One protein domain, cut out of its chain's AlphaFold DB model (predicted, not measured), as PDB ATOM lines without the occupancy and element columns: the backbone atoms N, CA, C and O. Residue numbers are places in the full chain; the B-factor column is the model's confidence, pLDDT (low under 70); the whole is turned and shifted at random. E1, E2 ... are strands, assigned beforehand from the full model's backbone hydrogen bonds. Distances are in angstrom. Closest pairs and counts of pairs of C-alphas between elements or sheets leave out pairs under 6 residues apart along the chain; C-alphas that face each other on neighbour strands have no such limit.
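Overview. This is residues 2 to 14 and 58 to 159 of the 159 residues of an uncharacterized protein of Enterococcus faecium (UniProt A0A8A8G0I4). Two four-stranded sheets stack face to face as a sandwich, E1 E8 E7 E2 over E3 E4 E5 E6, with their strands crossed at 37 degrees. Two long links, residues 71 to 83 and 124 to 137, pass between the sheets. The 115 printed residues have eight named strands, E1 to E8 in order, and no named helix; both sheets are antiparallel. The class is all strand, though under half of the residues are in named strands; the whole is compact, with a radius of gyration of the C-alphas of 14.3 A and spans of 37 by 33 by 21 A.

Along the chain. Find C-alpha 5 at (11.366, -0.893, -51.978), where E1 begins and runs to residue 9. Beyond the cut, E2 takes residues 64 to 70, 19.8 A long. Next come E3, residues 84 to 90; E4, 98 to 104; E5, 109 to 116, 22.5 A long; and E6, 119 to 123. E7, residues 138 to 144, is 19.9 A long, and E8, 148 to 153, ends at C-alpha 153 (6.843, -7.229, -51.624).

Arrangement. Beside edge strand E1 find E8, where N 8 and O 149 are 2.8 A apart. E8 forms a hairpin with E7 (N 143 to O 150, 2.8 A), and E7 pairs with edge strand E2 (N 66 to O 142, 2.8 A). In the other sheet, twisted, E3 E4 E5 E6 form a meander, each strand the antiparallel neighbour of the one before: look at N 86 and O 101, 2.8 A, N 100 and O 113, 2.9 A, and N 121 and O 114, 3.0 A. Between the sheets, the closest C-alphas of E2 and E3 are those of Phe 68 and Leu 86, 7.3 A apart; E1 is apart from E3, E4, E5 and E6.

Size, cuts and confidence. The farthest C-alphas, of Lys 2 and Gly 92, are 40.9 A apart. Residues 15 to 57 are not printed; C-alphas 14 and 58 stand 14.3 A apart across the cut. The links E2 to E3 and E6 to E7 are long. The mean pLDDT of the printed part is 80.1; look for values under 70 at, among others, residues 2 to 5, 121 to 128 and 155 to 159.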
ATOM      1  N   LYS A   2       2.389  -1.449 -58.415       48.31
ATOM      2  CA  LYS A   2       3.424  -0.469 -58.023       48.31
ATOM      3  C   LYS A   2       4.393  -1.135 -57.042       48.31
ATOM      4  O   LYS A   2       4.001  -1.441 -55.922       48.31
ATOM      5  N   ARG A   3       5.627  -1.369 -57.494       58.41
ATOM      6  CA  ARG A   3       6.737  -1.921 -56.702       58.41
ATOM      7  C   ARG A   3       7.072  -0.954 -55.565       58.41
ATOM      8  O   ARG A   3       7.120   0.252 -55.807       58.41
ATOM      9  N   ARG A   4       7.296  -1.459 -54.351       65.12
ATOM     10  CA  ARG A   4       7.766  -0.650 -53.220       65.12
ATOM     11  C   ARG A   4       9.010  -1.301 -52.625       65.12
ATOM     12  O   ARG A   4       8.943  -2.451 -52.212       65.12
ATOM     13  N   LEU A   5      10.112  -0.560 -52.645       69.12
ATOM     14  CA  LEU A   5      11.366  -0.893 -51.978       69.12
ATOM     15  C   LEU A   5      11.432  -0.065 -50.698       69.12
ATOM     16  O   LEU A   5      11.191   1.143 -50.742       69.12
ATOM     17  N   TYR A   6      11.768  -0.713 -49.592       72.19
ATOM     18  CA  TYR A   6      12.057  -0.047 -48.329       72.19
ATOM     19  C   TYR A   6      13.471  -0.394 -47.914       72.19
ATOM     20  O   TYR A   6      13.850  -1.561 -47.972       72.19
ATOM     21  N   GLU A   7      14.223   0.616 -47.495       72.62
ATOM     22  CA  GLU A   7      15.553   0.463 -46.925       72.62
ATOM     23  C   GLU A   7      15.500   0.853 -45.450       72.62
ATOM     24  O   GLU A   7      14.947   1.891 -45.085       72.62
ATOM     25  N   ILE A   8      16.040  -0.016 -44.603       74.00
ATOM     26  CA  ILE A   8      16.032   0.117 -43.151       74.00
ATOM     27  C   ILE A   8      17.475   0.003 -42.684       74.00
ATOM     28  O   ILE A   8      18.126  -1.015 -42.912       74.00
ATOM     29  N   THR A   9      17.977   1.022 -41.995       77.81
ATOM     30  CA  THR A   9      19.287   0.949 -41.341       77.81
ATOM     31  C   THR A   9      19.199   0.054 -40.110       77.81
ATOM     32  O   THR A   9      18.337   0.256 -39.251       77.81
ATOM     33  N   ILE A  10      20.108  -0.912 -39.997       74.75
ATOM     34  CA  ILE A  10      20.213  -1.765 -38.812       74.75
ATOM     35  C   ILE A  10      21.019  -1.005 -37.742       74.75
ATOM     36  O   ILE A  10      22.129  -0.550 -38.025       74.75
ATOM     37  N   PRO A  11      20.500  -0.837 -36.509       73.38
ATOM     38  CA  PRO A  11      21.237  -0.170 -35.440       73.38
ATOM     39  C   PRO A  11      22.579  -0.852 -35.143       73.38
ATOM     40  O   PRO A  11      22.642  -2.073 -35.015       73.38
ATOM     41  N   SER A  12      23.635  -0.062 -34.932       69.00
ATOM     42  CA  SER A  12      25.003  -0.560 -34.691       69.00
ATOM     43  C   SER A  12      25.135  -1.488 -33.481       69.00
ATOM     44  O   SER A  12      25.996  -2.354 -33.461       69.00
ATOM     45  N   MET A  13      24.245  -1.382 -32.493       67.88
ATOM     46  CA  MET A  13      24.197  -2.302 -31.349       67.88
ATOM     47  C   MET A  13      23.811  -3.748 -31.707       67.88
ATOM     48  O   MET A  13      23.854  -4.616 -30.837       67.88
ATOM     49  N   TYR A  14      23.393  -3.992 -32.949       68.94
ATOM     50  CA  TYR A  14      23.178  -5.319 -33.528       68.94
ATOM     51  C   TYR A  14      24.331  -5.768 -34.433       68.94
ATOM     52  O   TYR A  14      24.343  -6.903 -34.895       68.94
ATOM     53  N   ILE A  58      21.332 -19.492 -38.315       88.31
ATOM     54  CA  ILE A  58      20.466 -18.350 -38.652       88.31
ATOM     55  C   ILE A  58      20.867 -17.106 -37.845       88.31
ATOM     56  O   ILE A  58      21.023 -16.025 -38.407       88.31
ATOM     57  N   MET A  59      21.088 -17.254 -36.537       82.81
ATOM     58  CA  MET A  59      21.481 -16.152 -35.650       82.81
ATOM     59  C   MET A  59      22.904 -15.645 -35.917       82.81
ATOM     60  O   MET A  59      23.219 -14.498 -35.600       82.81
ATOM     61  N   SER A  60      23.767 -16.472 -36.512       81.44
ATOM     62  CA  SER A  60      25.117 -16.070 -36.920       81.44
ATOM     63  C   SER A  60      25.163 -15.320 -38.257       81.44
ATOM     64  O   SER A  60      26.194 -14.719 -38.571       81.44
ATOM     65  N   MET A  61      24.070 -15.313 -39.036       81.94
ATOM     66  CA  MET A  61      24.046 -14.667 -40.349       81.94
ATOM     67  C   MET A  61      24.407 -13.182 -40.236       81.94
ATOM     68  O   MET A  61      23.838 -12.435 -39.440       81.94
ATOM     69  N   ARG A  62      25.365 -12.741 -41.057       77.31
ATOM     70  CA  ARG A  62      25.756 -11.321 -41.186       77.31
ATOM     71  C   ARG A  62      25.201 -10.692 -42.454       77.31
ATOM     72  O   ARG A  62      24.874  -9.510 -42.462       77.31
ATOM     73  N   THR A  63      25.073 -11.499 -43.500       83.56
ATOM     74  CA  THR A  63      24.416 -11.138 -44.748       83.56
ATOM     75  C   THR A  63      23.481 -12.263 -45.172       83.56
ATOM     76  O   THR A  63      23.577 -13.379 -44.654       83.56
ATOM     77  N   GLY A  64      22.566 -11.971 -46.088       88.00
ATOM     78  CA  GLY A  64      21.709 -12.977 -46.701       88.00
ATOM     79  C   GLY A  64      20.280 -12.497 -46.853       88.00
ATOM     80  O   GLY A  64      20.006 -11.293 -46.909       88.00
ATOM     81  N   SER A  65      19.358 -13.451 -46.941       90.31
ATOM     82  CA  SER A  65      17.949 -13.148 -47.124       90.31
ATOM     83  C   SER A  65      17.020 -14.094 -46.371       90.31
ATOM     84  O   SER A  65      17.345 -15.250 -46.109       90.31
ATOM     85  N   PHE A  66      15.838 -13.577 -46.045       93.00
ATOM     86  CA  PHE A  66      14.675 -14.354 -45.639       93.00
ATOM     87  C   PHE A  66      13.576 -14.112 -46.659       93.00
ATOM     88  O   PHE A  66      13.200 -12.964 -46.895       93.00
ATOM     89  N   THR A  67      13.047 -15.180 -47.248       93.19
ATOM     90  CA  THR A  67      11.925 -15.087 -48.183       93.19
ATOM     91  C   THR A  67      10.740 -15.868 -47.644       93.19
ATOM     92  O   THR A  67      10.854 -17.049 -47.334       93.19
ATOM     93  N   PHE A  68       9.592 -15.202 -47.569       94.12
ATOM     94  CA  PHE A  68       8.328 -15.776 -47.137       94.12
ATOM     95  C   PHE A  68       7.341 -15.725 -48.288       94.12
ATOM     96  O   PHE A  68       6.982 -14.645 -48.760       94.12
ATOM     97  N   ARG A  69       6.877 -16.899 -48.708       94.31
ATOM     98  CA  ARG A  69       5.716 -17.033 -49.577       94.31
ATOM     99  C   ARG A  69       4.549 -17.515 -48.728       94.31
ATOM    100  O   ARG A  69       4.629 -18.597 -48.157       94.31
ATOM    101  N   TYR A  70       3.482 -16.732 -48.650       92.75
ATOM    102  CA  TYR A  70       2.337 -17.057 -47.802       92.75
ATOM    103  C   TYR A  70       1.017 -16.667 -48.466       92.75
ATOM    104  O   TYR A  70       0.983 -15.840 -49.374       92.75
ATOM    105  N   SER A  71      -0.062 -17.270 -47.986       91.62
ATOM    106  CA  SER A  71      -1.447 -16.875 -48.223       91.62
ATOM    107  C   SER A  71      -2.147 -16.928 -46.867       91.62
ATOM    108  O   SER A  71      -1.795 -17.757 -46.022       91.62
ATOM    109  N   LEU A  72      -3.055 -15.988 -46.615       90.75
ATOM    110  CA  LEU A  72      -3.858 -15.996 -45.397       90.75
ATOM    111  C   LEU A  72      -5.116 -16.820 -45.624       90.75
ATOM    112  O   LEU A  72      -5.686 -16.803 -46.713       90.75
ATOM    113  N   ASP A  73      -5.578 -17.485 -44.569       86.25
ATOM    114  CA  ASP A  73      -6.919 -18.050 -44.591       86.25
ATOM    115  C   ASP A  73      -7.944 -16.927 -44.824       86.25
ATOM    116  O   ASP A  73      -7.857 -15.840 -44.243       86.25
ATOM    117  N   SER A  74      -8.892 -17.195 -45.717       74.31
ATOM    118  CA  SER A  74      -9.956 -16.273 -46.116       74.31
ATOM    119  C   SER A  74     -10.964 -15.986 -44.997       74.31
ATOM    120  O   SER A  74     -11.738 -15.031 -45.101       74.31
ATOM    121  N   GLU A  75     -10.933 -16.767 -43.915       68.81
ATOM    122  CA  GLU A  75     -11.665 -16.503 -42.678       68.81
ATOM    123  C   GLU A  75     -11.331 -15.090 -42.139       68.81
ATOM    124  O   GLU A  75     -10.173 -14.689 -41.982       68.81
ATOM    125  N   SER A  76     -12.372 -14.296 -41.864       60.25
ATOM    126  CA  SER A  76     -12.274 -12.836 -41.643       60.25
ATOM    127  C   SER A  76     -11.425 -12.393 -40.437       60.25
ATOM    128  O   SER A  76     -11.160 -11.201 -40.269       60.25
ATOM    129  N   THR A  77     -10.983 -13.321 -39.584       73.81
ATOM    130  CA  THR A  77     -10.211 -13.033 -38.367       73.81
ATOM    131  C   THR A  77      -8.724 -12.807 -38.645       73.81
ATOM    132  O   THR A  77      -8.136 -11.890 -38.069       73.81
ATOM    133  N   ILE A  78      -8.108 -13.574 -39.551       79.81
ATOM    134  CA  ILE A  78      -6.665 -13.473 -39.836       79.81
ATOM    135  C   ILE A  78      -6.367 -12.335 -40.809       79.81
ATOM    136  O   ILE A  78      -5.454 -11.539 -40.578       79.81
ATOM    137  N   THR A  79      -7.186 -12.190 -41.851       82.19
ATOM    138  CA  THR A  79      -7.123 -11.056 -42.790       82.19
ATOM    139  C   THR A  79      -7.351  -9.704 -42.102       82.19
ATOM    140  O   THR A  79      -6.876  -8.676 -42.584       82.19
ATOM    141  N   ASN A  80      -7.992  -9.703 -40.927       83.56
ATOM    142  CA  ASN A  80      -8.198  -8.533 -40.073       83.56
ATOM    143  C   ASN A  80      -7.350  -8.547 -38.782       83.56
ATOM    144  O   ASN A  80      -7.624  -7.785 -37.850       83.56
ATOM    145  N   SER A  81      -6.311  -9.385 -38.703       84.69
ATOM    146  CA  SER A  81      -5.436  -9.446 -37.529       84.69
ATOM    147  C   SER A  81      -4.628  -8.152 -37.345       84.69
ATOM    148  O   SER A  81      -4.165  -7.523 -38.305       84.69
ATOM    149  N   GLU A  82      -4.412  -7.765 -36.086       86.19
ATOM    150  CA  GLU A  82      -3.520  -6.662 -35.708       86.19
ATOM    151  C   GLU A  82      -2.034  -7.019 -35.880       86.19
ATOM    152  O   GLU A  82      -1.203  -6.108 -36.013       86.19
ATOM    153  N   LEU A  83      -1.698  -8.319 -35.848       87.94
ATOM    154  CA  LEU A  83      -0.350  -8.857 -36.025       87.94
ATOM    155  C   LEU A  83      -0.383 -10.362 -36.341       87.94
ATOM    156  O   LEU A  83      -0.987 -11.142 -35.611       87.94
ATOM    157  N   THR A  84       0.347 -10.766 -37.376       90.00
ATOM    158  CA  THR A  84       0.614 -12.170 -37.712       90.00
ATOM    159  C   THR A  84       2.116 -12.345 -37.903       90.00
ATOM    160  O   THR A  84       2.718 -11.677 -38.745       90.00
ATOM    161  N   THR A  85       2.729 -13.223 -37.112       90.81
ATOM    162  CA  THR A  85       4.159 -13.546 -37.214       90.81
ATOM    163  C   THR A  85       4.395 -14.514 -38.369       90.81
ATOM    164  O   THR A  85       3.704 -15.521 -38.477       90.81
ATOM    165  N   LEU A  86       5.384 -14.218 -39.213       93.00
ATOM    166  CA  LEU A  86       5.839 -15.101 -40.290       93.00
ATOM    167  C   LEU A  86       6.963 -16.027 -39.814       93.00
ATOM    168  O   LEU A  86       7.031 -17.186 -40.206       93.00
ATOM    169  N   PHE A  87       7.849 -15.502 -38.970       93.75
ATOM    170  CA  PHE A  87       8.982 -16.226 -38.408       93.75
ATOM    171  C   PHE A  87       9.457 -15.532 -37.142       93.75
ATOM    172  O   PHE A  87       9.511 -14.301 -37.100       93.75
ATOM    173  N   SER A  88       9.846 -16.307 -36.136       92.88
ATOM    174  CA  SER A  88      10.490 -15.773 -34.946       92.88
ATOM    175  C   SER A  88      11.512 -16.735 -34.357       92.88
ATOM    176  O   SER A  88      11.387 -17.953 -34.462       92.88
ATOM    177  N   ILE A  89      12.514 -16.156 -33.701       91.88
ATOM    178  CA  ILE A  89      13.445 -16.855 -32.815       91.88
ATOM    179  C   ILE A  89      13.342 -16.169 -31.460       91.88
ATOM    180  O   ILE A  89      13.492 -14.949 -31.370       91.88
ATOM    181  N   SER A  90      13.080 -16.933 -30.408       90.06
ATOM    182  CA  SER A  90      12.997 -16.436 -29.036       90.06
ATOM    183  C   SER A  90      14.042 -17.106 -28.149       90.06
ATOM    184  O   SER A  90      14.453 -18.239 -28.390       90.06
ATOM    185  N   TYR A  91      14.489 -16.390 -27.118       83.19
ATOM    186  CA  TYR A  91      15.431 -16.908 -26.129       83.19
ATOM    187  C   TYR A  91      14.920 -16.653 -24.708       83.19
ATOM    188  O   TYR A  91      14.627 -15.517 -24.324       83.19
ATOM    189  N   GLY A  92      14.842 -17.714 -23.902       78.56
ATOM    190  CA  GLY A  92      14.275 -17.649 -22.555       78.56
ATOM    191  C   GLY A  92      12.774 -17.335 -22.578       78.56
ATOM    192  O   GLY A  92      12.038 -17.849 -23.416       78.56
ATOM    193  N   ALA A  93      12.306 -16.491 -21.653       72.31
ATOM    194  CA  ALA A  93      10.918 -16.035 -21.663       72.31
ATOM    195  C   ALA A  93      10.644 -15.216 -22.938       72.31
ATOM    196  O   ALA A  93      11.181 -14.114 -23.106       72.31
ATOM    197  N   ALA A  94       9.802 -15.765 -23.819       65.94
ATOM    198  CA  ALA A  94       9.583 -15.278 -25.181       65.94
ATOM    199  C   ALA A  94       9.151 -13.807 -25.266       65.94
ATOM    200  O   ALA A  94       9.383 -13.174 -26.282       65.94
ATOM    201  N   GLU A  95       8.581 -13.231 -24.208       75.00
ATOM    202  CA  GLU A  95       8.165 -11.823 -24.176       75.00
ATOM    203  C   GLU A  95       9.340 -10.835 -24.049       75.00
ATOM    204  O   GLU A  95       9.207  -9.647 -24.360       75.00
ATOM    205  N   SER A  96      10.501 -11.300 -23.581       81.38
ATOM    206  CA  SER A  96      11.620 -10.428 -23.207       81.38
ATOM    207  C   SER A  96      12.755 -10.402 -24.224       81.38
ATOM    208  O   SER A  96      13.416  -9.367 -24.340       81.38
ATOM    209  N   ASN A  97      12.988 -11.500 -24.951       88.00
ATOM    210  CA  ASN A  97      14.068 -11.598 -25.933       88.00
ATOM    211  C   ASN A  97      13.619 -12.393 -27.160       88.00
ATOM    212  O   ASN A  97      13.461 -13.614 -27.092       88.00
ATOM    213  N   TYR A  98      13.430 -11.701 -28.281       89.50
ATOM    214  CA  TYR A  98      13.119 -12.343 -29.551       89.50
ATOM    215  C   TYR A  98      13.498 -11.484 -30.746       89.50
ATOM    216  O   TYR A  98      13.644 -10.264 -30.658       89.50
ATOM    217  N   PHE A  99      13.574 -12.157 -31.880       88.81
ATOM    218  CA  PHE A  99      13.535 -11.587 -33.208       88.81
ATOM    219  C   PHE A  99      12.281 -12.088 -33.931       88.81
ATOM    220  O   PHE A  99      11.921 -13.255 -33.780       88.81
ATOM    221  N   SER A 100      11.601 -11.226 -34.685       91.44
ATOM    222  CA  SER A 100      10.399 -11.594 -35.434       91.44
ATOM    223  C   SER A 100      10.257 -10.814 -36.739       91.44
ATOM    224  O   SER A 100      10.408  -9.591 -36.752       91.44
ATOM    225  N   PHE A 101       9.884 -11.523 -37.803       92.69
ATOM    226  CA  PHE A 101       9.274 -10.968 -39.009       92.69
ATOM    227  C   PHE A 101       7.758 -11.111 -38.902       92.69
ATOM    228  O   PHE A 101       7.253 -12.202 -38.632       92.69
ATOM    229  N   TYR A 102       7.012 -10.039 -39.154       91.75
ATOM    230  CA  TYR A 102       5.555 -10.059 -39.045       91.75
ATOM    231  C   TYR A 102       4.874  -9.172 -40.084       91.75
ATOM    232  O   TYR A 102       5.462  -8.264 -40.672       91.75
ATOM    233  N   ILE A 103       3.579  -9.404 -40.255       90.56
ATOM    234  CA  ILE A 103       2.663  -8.531 -40.983       90.56
ATOM    235  C   ILE A 103       1.563  -8.040 -40.044       90.56
ATOM    236  O   ILE A 103       1.280  -8.643 -39.010       90.56
ATOM    237  N   ARG A 104       0.933  -6.923 -40.395       89.62
ATOM    238  CA  ARG A 104      -0.287  -6.417 -39.755       89.62
ATOM    239  C   ARG A 104      -1.353  -6.286 -40.839       89.62
ATOM    240  O   ARG A 104      -1.466  -5.193 -41.409       89.62
ATOM    241  N   PRO A 105      -2.071  -7.377 -41.165       88.12
ATOM    242  CA  PRO A 105      -3.005  -7.427 -42.290       88.12
ATOM    243  C   PRO A 105      -4.015  -6.281 -42.255       88.12
ATOM    244  O   PRO A 105      -4.076  -5.494 -43.201       88.12
ATOM    245  N   LYS A 106      -4.667  -6.064 -41.105       86.81
ATOM    246  CA  LYS A 106      -5.659  -4.994 -40.903       86.81
ATOM    247  C   LYS A 106      -5.175  -3.602 -41.309       86.81
ATOM    248  O   LYS A 106      -5.943  -2.790 -41.811       86.81
ATOM    249  N   ASN A 107      -3.894  -3.325 -41.077       84.12
ATOM    250  CA  ASN A 107      -3.300  -2.006 -41.273       84.12
ATOM    251  C   ASN A 107      -2.388  -1.938 -42.510       84.12
ATOM    252  O   ASN A 107      -1.739  -0.910 -42.725       84.12
ATOM    253  N   GLY A 108      -2.283  -3.027 -43.283       84.19
ATOM    254  CA  GLY A 108      -1.409  -3.124 -44.449       84.19
ATOM    255  C   GLY A 108       0.039  -2.756 -44.126       84.19
ATOM    256  O   GLY A 108       0.605  -1.878 -44.785       84.19
ATOM    257  N   LYS A 109       0.613  -3.356 -43.072       86.44
ATOM    258  CA  LYS A 109       2.008  -3.122 -42.656       86.44
ATOM    259  C   LYS A 109       2.817  -4.409 -42.673       86.44
ATOM    260  O   LYS A 109       2.312  -5.468 -42.316       86.44
ATOM    261  N   ILE A 110       4.089  -4.266 -43.004       87.44
ATOM    262  CA  ILE A 110       5.125  -5.277 -42.798       87.44
ATOM    263  C   ILE A 110       6.000  -4.767 -41.656       87.44
ATOM    264  O   ILE A 110       6.131  -3.550 -41.467       87.44
ATOM    265  N   GLY A 111       6.552  -5.665 -40.858       87.12
ATOM    266  CA  GLY A 111       7.351  -5.275 -39.720       87.12
ATOM    267  C   GLY A 111       8.382  -6.308 -39.323       87.12
ATOM    268  O   GLY A 111       8.302  -7.491 -39.641       87.12
ATOM    269  N   ILE A 112       9.366  -5.788 -38.608       87.81
ATOM    270  CA  ILE A 112      10.443  -6.544 -37.999       87.81
ATOM    271  C   ILE A 112      10.545  -6.037 -36.584       87.81
ATOM    272  O   ILE A 112      10.403  -4.833 -36.349       87.81
ATOM    273  N   GLU A 113      10.747  -6.944 -35.646       88.00
ATOM    274  CA  GLU A 113      11.005  -6.570 -34.274       88.00
ATOM    275  C   GLU A 113      12.164  -7.362 -33.699       88.00
ATOM    276  O   GLU A 113      12.209  -8.585 -33.795       88.00
ATOM    277  N   VAL A 114      13.079  -6.634 -33.064       85.94
ATOM    278  CA  VAL A 114      14.072  -7.212 -32.165       85.94
ATOM    279  C   VAL A 114      13.788  -6.678 -30.767       85.94
ATOM    280  O   VAL A 114      13.833  -5.462 -30.533       85.94
ATOM    281  N   ARG A 115      13.517  -7.587 -29.831       86.31
ATOM    282  CA  ARG A 115      13.405  -7.291 -28.404       86.31
ATOM    283  C   ARG A 115      14.546  -7.911 -27.628       86.31
ATOM    284  O   ARG A 115      14.915  -9.058 -27.860       86.31
ATOM    285  N   ARG A 116      15.072  -7.144 -26.677       83.25
ATOM    286  CA  ARG A 116      16.079  -7.590 -25.709       83.25
ATOM    287  C   ARG A 116      15.764  -6.984 -24.347       83.25
ATOM    288  O   ARG A 116      15.496  -5.789 -24.248       83.25
ATOM    289  N   ASN A 117      15.766  -7.794 -23.295       84.44
ATOM    290  CA  ASN A 117      15.416  -7.368 -21.935       84.44
ATOM    291  C   ASN A 117      14.103  -6.556 -21.877       84.44
ATOM    292  O   ASN A 117      14.020  -5.527 -21.205       84.44
ATOM    293  N   GLY A 118      13.098  -6.975 -22.653       81.94
ATOM    294  CA  GLY A 118      11.775  -6.350 -22.681       81.94
ATOM    295  C   GLY A 118      11.687  -5.013 -23.426       81.94
ATOM    296  O   GLY A 118      10.598  -4.446 -23.485       81.94
ATOM    297  N   LYS A 119      12.767  -4.512 -24.035       83.00
ATOM    298  CA  LYS A 119      12.768  -3.280 -24.844       83.00
ATOM    299  C   LYS A 119      12.765  -3.618 -26.337       83.00
ATOM    300  O   LYS A 119      13.483  -4.526 -26.744       83.00
ATOM    301  N   SER A 120      11.982  -2.894 -27.140       80.00
ATOM    302  CA  SER A 120      12.024  -2.980 -28.611       80.00
ATOM    303  C   SER A 120      13.096  -2.029 -29.136       80.00
ATOM    304  O   SER A 120      13.056  -0.848 -28.789       80.00
ATOM    305  N   TYR A 121      14.029  -2.508 -29.964       69.75
ATOM    306  CA  TYR A 121      15.072  -1.634 -30.534       69.75
ATOM    307  C   TYR A 121      15.100  -1.570 -32.062       69.75
ATOM    308  O   TYR A 121      15.700  -0.651 -32.610       69.75
ATOM    309  N   LEU A 122      14.433  -2.490 -32.753       69.88
ATOM    310  CA  LEU A 122      14.106  -2.331 -34.167       69.88
ATOM    311  C   LEU A 122      12.599  -2.497 -34.311       69.88
ATOM    312  O   LEU A 122      12.048  -3.469 -33.801       69.88
ATOM    313  N   LYS A 123      11.938  -1.536 -34.955       66.38
ATOM    314  CA  LYS A 123      10.516  -1.597 -35.288       66.38
ATOM    315  C   LYS A 123      10.251  -0.622 -36.425       66.38
ATOM    316  O   LYS A 123      10.165   0.560 -36.144       66.38
ATOM    317  N   GLU A 124      10.155  -1.120 -37.659       66.75
ATOM    318  CA  GLU A 124       9.381  -0.566 -38.793       66.75
ATOM    319  C   GLU A 124       9.910  -1.082 -40.140       66.75
ATOM    320  O   GLU A 124      11.101  -1.327 -40.292       66.75
ATOM    321  N   VAL A 125       9.010  -1.243 -41.119       64.69
ATOM    322  CA  VAL A 125       9.365  -1.494 -42.532       64.69
ATOM    323  C   VAL A 125       8.569  -0.575 -43.465       64.69
ATOM    324  O   VAL A 125       9.133  -0.043 -44.410       64.69
ATOM    325  N   GLY A 126       7.279  -0.317 -43.195       64.12
ATOM    326  CA  GLY A 126       6.477   0.645 -43.967       64.12
ATOM    327  C   GLY A 126       4.960   0.487 -43.802       64.12
ATOM    328  O   GLY A 126       4.485  -0.428 -43.127       64.12
ATOM    329  N   THR A 127       4.182   1.382 -44.422       65.62
ATOM    330  CA  THR A 127       2.704   1.369 -44.425       65.62
ATOM    331  C   THR A 127       2.123   1.464 -45.844       65.62
ATOM    332  O   THR A 127       2.811   1.824 -46.803       65.62
ATOM    333  N   GLY A 128       0.828   1.160 -45.986       61.75
ATOM    334  CA  GLY A 128       0.083   1.324 -47.240       61.75
ATOM    335  C   GLY A 128       0.186   0.131 -48.191       61.75
ATOM    336  O   GLY A 128       0.054   0.304 -49.406       61.75
ATOM    337  N   PHE A 129       0.439  -1.059 -47.649       71.38
ATOM    338  CA  PHE A 129       0.352  -2.320 -48.373       71.38
ATOM    339  C   PHE A 129      -1.091  -2.834 -48.332       71.38
ATOM    340  O   PHE A 129      -1.419  -3.767 -47.605       71.38
ATOM    341  N   ASN A 130      -1.965  -2.222 -49.131       67.19
ATOM    342  CA  ASN A 130      -3.396  -2.565 -49.195       67.19
ATOM    343  C   ASN A 130      -3.675  -3.967 -49.779       67.19
ATOM    344  O   ASN A 130      -4.816  -4.285 -50.085       67.19
ATOM    345  N   LEU A 131      -2.628  -4.761 -50.000       74.81
ATOM    346  CA  LEU A 131      -2.686  -6.093 -50.577       74.81
ATOM    347  C   LEU A 131      -2.458  -7.187 -49.530       74.81
ATOM    348  O   LEU A 131      -2.603  -8.336 -49.877       74.81
ATOM    349  N   LEU A 132      -2.114  -6.879 -48.274       81.12
ATOM    350  CA  LEU A 132      -1.742  -7.915 -47.289       81.12
ATOM    351  C   LEU A 132      -2.930  -8.540 -46.539       81.12
ATOM    352  O   LEU A 132      -2.718  -9.392 -45.682       81.12
ATOM    353  N   ASN A 133      -4.154  -8.072 -46.781       83.75
ATOM    354  CA  ASN A 133      -5.360  -8.433 -46.027       83.75
ATOM    355  C   ASN A 133      -6.315  -9.340 -46.815       83.75
ATOM    356  O   ASN A 133      -7.526  -9.280 -46.619       83.75
ATOM    357  N   ASN A 134      -5.786 -10.146 -47.730       84.44
ATOM    358  CA  ASN A 134      -6.568 -11.071 -48.542       84.44
ATOM    359  C   ASN A 134      -5.902 -12.459 -48.573       84.44
ATOM    360  O   ASN A 134      -4.862 -12.675 -47.946       84.44
ATOM    361  N   ALA A 135      -6.547 -13.394 -49.268       88.31
ATOM    362  CA  ALA A 135      -6.107 -14.780 -49.393       88.31
ATOM    363  C   ALA A 135      -5.221 -15.038 -50.629       88.31
ATOM    364  O   ALA A 135      -4.888 -16.191 -50.916       88.31
ATOM    365  N   ASP A 136      -4.823 -14.002 -51.374       89.56
ATOM    366  CA  ASP A 136      -3.885 -14.164 -52.481       89.56
ATOM    367  C   ASP A 136      -2.504 -14.585 -51.956       89.56
ATOM    368  O   ASP A 136      -2.150 -14.438 -50.783       89.56
ATOM    369  N   TRP A 137      -1.704 -15.153 -52.854       90.50
ATOM    370  CA  TRP A 137      -0.319 -15.473 -52.549       90.50
ATOM    371  C   TRP A 137       0.544 -14.219 -52.596       90.50
ATOM    372  O   TRP A 137       0.630 -13.562 -53.636       90.50
ATOM    373  N   HIS A 138       1.271 -13.976 -51.509       88.69
ATOM    374  CA  HIS A 138       2.232 -12.890 -51.385       88.69
ATOM    375  C   HIS A 138       3.650 -13.405 -51.183       88.69
ATOM    376  O   HIS A 138       3.871 -14.488 -50.634       88.69
ATOM    377  N   PHE A 139       4.613 -12.595 -51.610       90.19
ATOM    378  CA  PHE A 139       6.042 -12.840 -51.459       90.19
ATOM    379  C   PHE A 139       6.682 -11.660 -50.747       90.19
ATOM    380  O   PHE A 139       6.669 -10.546 -51.269       90.19
ATOM    381  N   ILE A 140       7.277 -11.908 -49.583       90.19
ATOM    382  CA  ILE A 140       8.084 -10.919 -48.875       90.19
ATOM    383  C   ILE A 140       9.516 -11.423 -48.807       90.19
ATOM    384  O   ILE A 140       9.770 -12.470 -48.215       90.19
ATOM    385  N   THR A 141      10.446 -10.657 -49.366       90.06
ATOM    386  CA  THR A 141      11.881 -10.925 -49.244       90.06
ATOM    387  C   THR A 141      12.535  -9.814 -48.443       90.06
ATOM    388  O   THR A 141      12.434  -8.639 -48.791       90.06
ATOM    389  N   TYR A 142      13.228 -10.199 -47.381       88.94
ATOM    390  CA  TYR A 142      14.117  -9.351 -46.603       88.94
ATOM    391  C   TYR A 142      15.541  -9.701 -47.002       88.94
ATOM    392  O   TYR A 142      15.927 -10.859 -46.893       88.94
ATOM    393  N   THR A 143      16.321  -8.729 -47.451       87.94
ATOM    394  CA  THR A 143      17.757  -8.898 -47.718       87.94
ATOM    395  C   THR A 143      18.530  -8.001 -46.776       87.94
ATOM    396  O   THR A 143      18.105  -6.875 -46.536       87.94
ATOM    397  N   PHE A 144      19.635  -8.476 -46.220       85.19
ATOM    398  CA  PHE A 144      20.473  -7.682 -45.331       85.19
ATOM    399  C   PHE A 144      21.940  -7.868 -45.691       85.19
ATOM    400  O   PHE A 144      22.386  -8.974 -45.995       85.19
ATOM    401  N   ASN A 145      22.694  -6.774 -45.665       82.44
ATOM    402  CA  ASN A 145      24.121  -6.752 -46.004       82.44
ATOM    403  C   ASN A 145      25.012  -6.461 -44.785       82.44
ATOM    404  O   ASN A 145      26.172  -6.090 -44.934       82.44
ATOM    405  N   GLY A 146      24.448  -6.582 -43.581       78.12
ATOM    406  CA  GLY A 146      25.109  -6.271 -42.318       78.12
ATOM    407  C   GLY A 146      24.965  -4.816 -41.867       78.12
ATOM    408  O   GLY A 146      25.159  -4.553 -40.688       78.12
ATOM    409  N   VAL A 147      24.576  -3.886 -42.746       79.88
ATOM    410  CA  VAL A 147      24.388  -2.457 -42.409       79.88
ATOM    411  C   VAL A 147      22.954  -2.005 -42.675       79.88
ATOM    412  O   VAL A 147      22.327  -1.336 -41.851       79.88
ATOM    413  N   TYR A 148      22.423  -2.405 -43.822       81.38
ATOM    414  CA  TYR A 148      21.076  -2.103 -44.266       81.38
ATOM    415  C   TYR A 148      20.298  -3.386 -44.484       81.38
ATOM    416  O   TYR A 148      20.856  -4.444 -44.791       81.38
ATOM    417  N   MET A 149      18.985  -3.251 -44.369       83.75
ATOM    418  CA  MET A 149      18.024  -4.253 -44.763       83.75
ATOM    419  C   MET A 149      17.057  -3.677 -45.786       83.75
ATOM    420  O   MET A 149      16.460  -2.624 -45.564       83.75
ATOM    421  N   GLN A 150      16.886  -4.388 -46.892       85.94
ATOM    422  CA  GLN A 150      15.950  -4.045 -47.950       85.94
ATOM    423  C   GLN A 150      14.792  -5.034 -47.969       85.94
ATOM    424  O   GLN A 150      15.006  -6.249 -47.898       85.94
ATOM    425  N   VAL A 151      13.567  -4.512 -48.061       86.06
ATOM    426  CA  VAL A 151      12.342  -5.322 -48.075       86.06
ATOM    427  C   VAL A 151      11.609  -5.171 -49.396       86.06
ATOM    428  O   VAL A 151      11.313  -4.056 -49.838       86.06
ATOM    429  N   TYR A 152      11.284  -6.315 -49.989       84.75
ATOM    430  CA  TYR A 152      10.586  -6.449 -51.258       84.75
ATOM    431  C   TYR A 152       9.249  -7.155 -51.038       84.75
ATOM    432  O   TYR A 152       9.205  -8.183 -50.368       84.75
ATOM    433  N   LEU A 153       8.174  -6.616 -51.618       86.19
ATOM    434  CA  LEU A 153       6.843  -7.229 -51.624       86.19
ATOM    435  C   LEU A 153       6.382  -7.470 -53.063       86.19
ATOM    436  O   LEU A 153       6.365  -6.532 -53.867       86.19
ATOM    437  N   ASP A 154       5.974  -8.703 -53.361       83.88
ATOM    438  CA  ASP A 154       5.378  -9.144 -54.632       83.88
ATOM    439  C   ASP A 154       6.193  -8.734 -55.874       83.88
ATOM    440  O   ASP A 154       5.671  -8.495 -56.969       83.88
ATOM    441  N   THR A 155       7.514  -8.640 -55.722       66.38
ATOM    442  CA  THR A 155       8.436  -8.383 -56.828       66.38
ATOM    443  C   THR A 155       8.803  -9.696 -57.506       66.38
ATOM    444  O   THR A 155       9.278 -10.625 -56.860       66.38
ATOM    445  N   ARG A 156       8.653  -9.776 -58.833       48.00
ATOM    446  CA  ARG A 156       9.288 -10.852 -59.608       48.00
ATOM    447  C   ARG A 156      10.810 -10.675 -59.558       48.00
ATOM    448  O   ARG A 156      11.309  -9.751 -60.194       48.00
ATOM    449  N   GLY A 157      11.500 -11.573 -58.854       41.97
ATOM    450  CA  GLY A 157      12.948 -11.775 -58.941       41.97
ATOM    451  C   GLY A 157      13.771 -10.991 -57.919       41.97
ATOM    452  O   GLY A 157      14.175  -9.865 -58.180       41.97
ATOM    453  N   ALA A 158      14.064 -11.629 -56.790       37.50
ATOM    454  CA  ALA A 158      15.358 -11.492 -56.130       37.50
ATOM    455  C   ALA A 158      15.995 -12.888 -56.183       37.50
ATOM    456  O   ALA A 158      15.897 -13.664 -55.236       37.50
ATOM    457  N   SER A 159      16.479 -13.242 -57.372       33.19
ATOM    458  CA  SER A 159      17.326 -14.408 -57.636       33.19
ATOM    459  C   SER A 159      18.675 -13.895 -58.091       33.19
ATOM    460  O   SER A 159      18.635 -13.066 -59.036       33.19
TER     461      SER A 159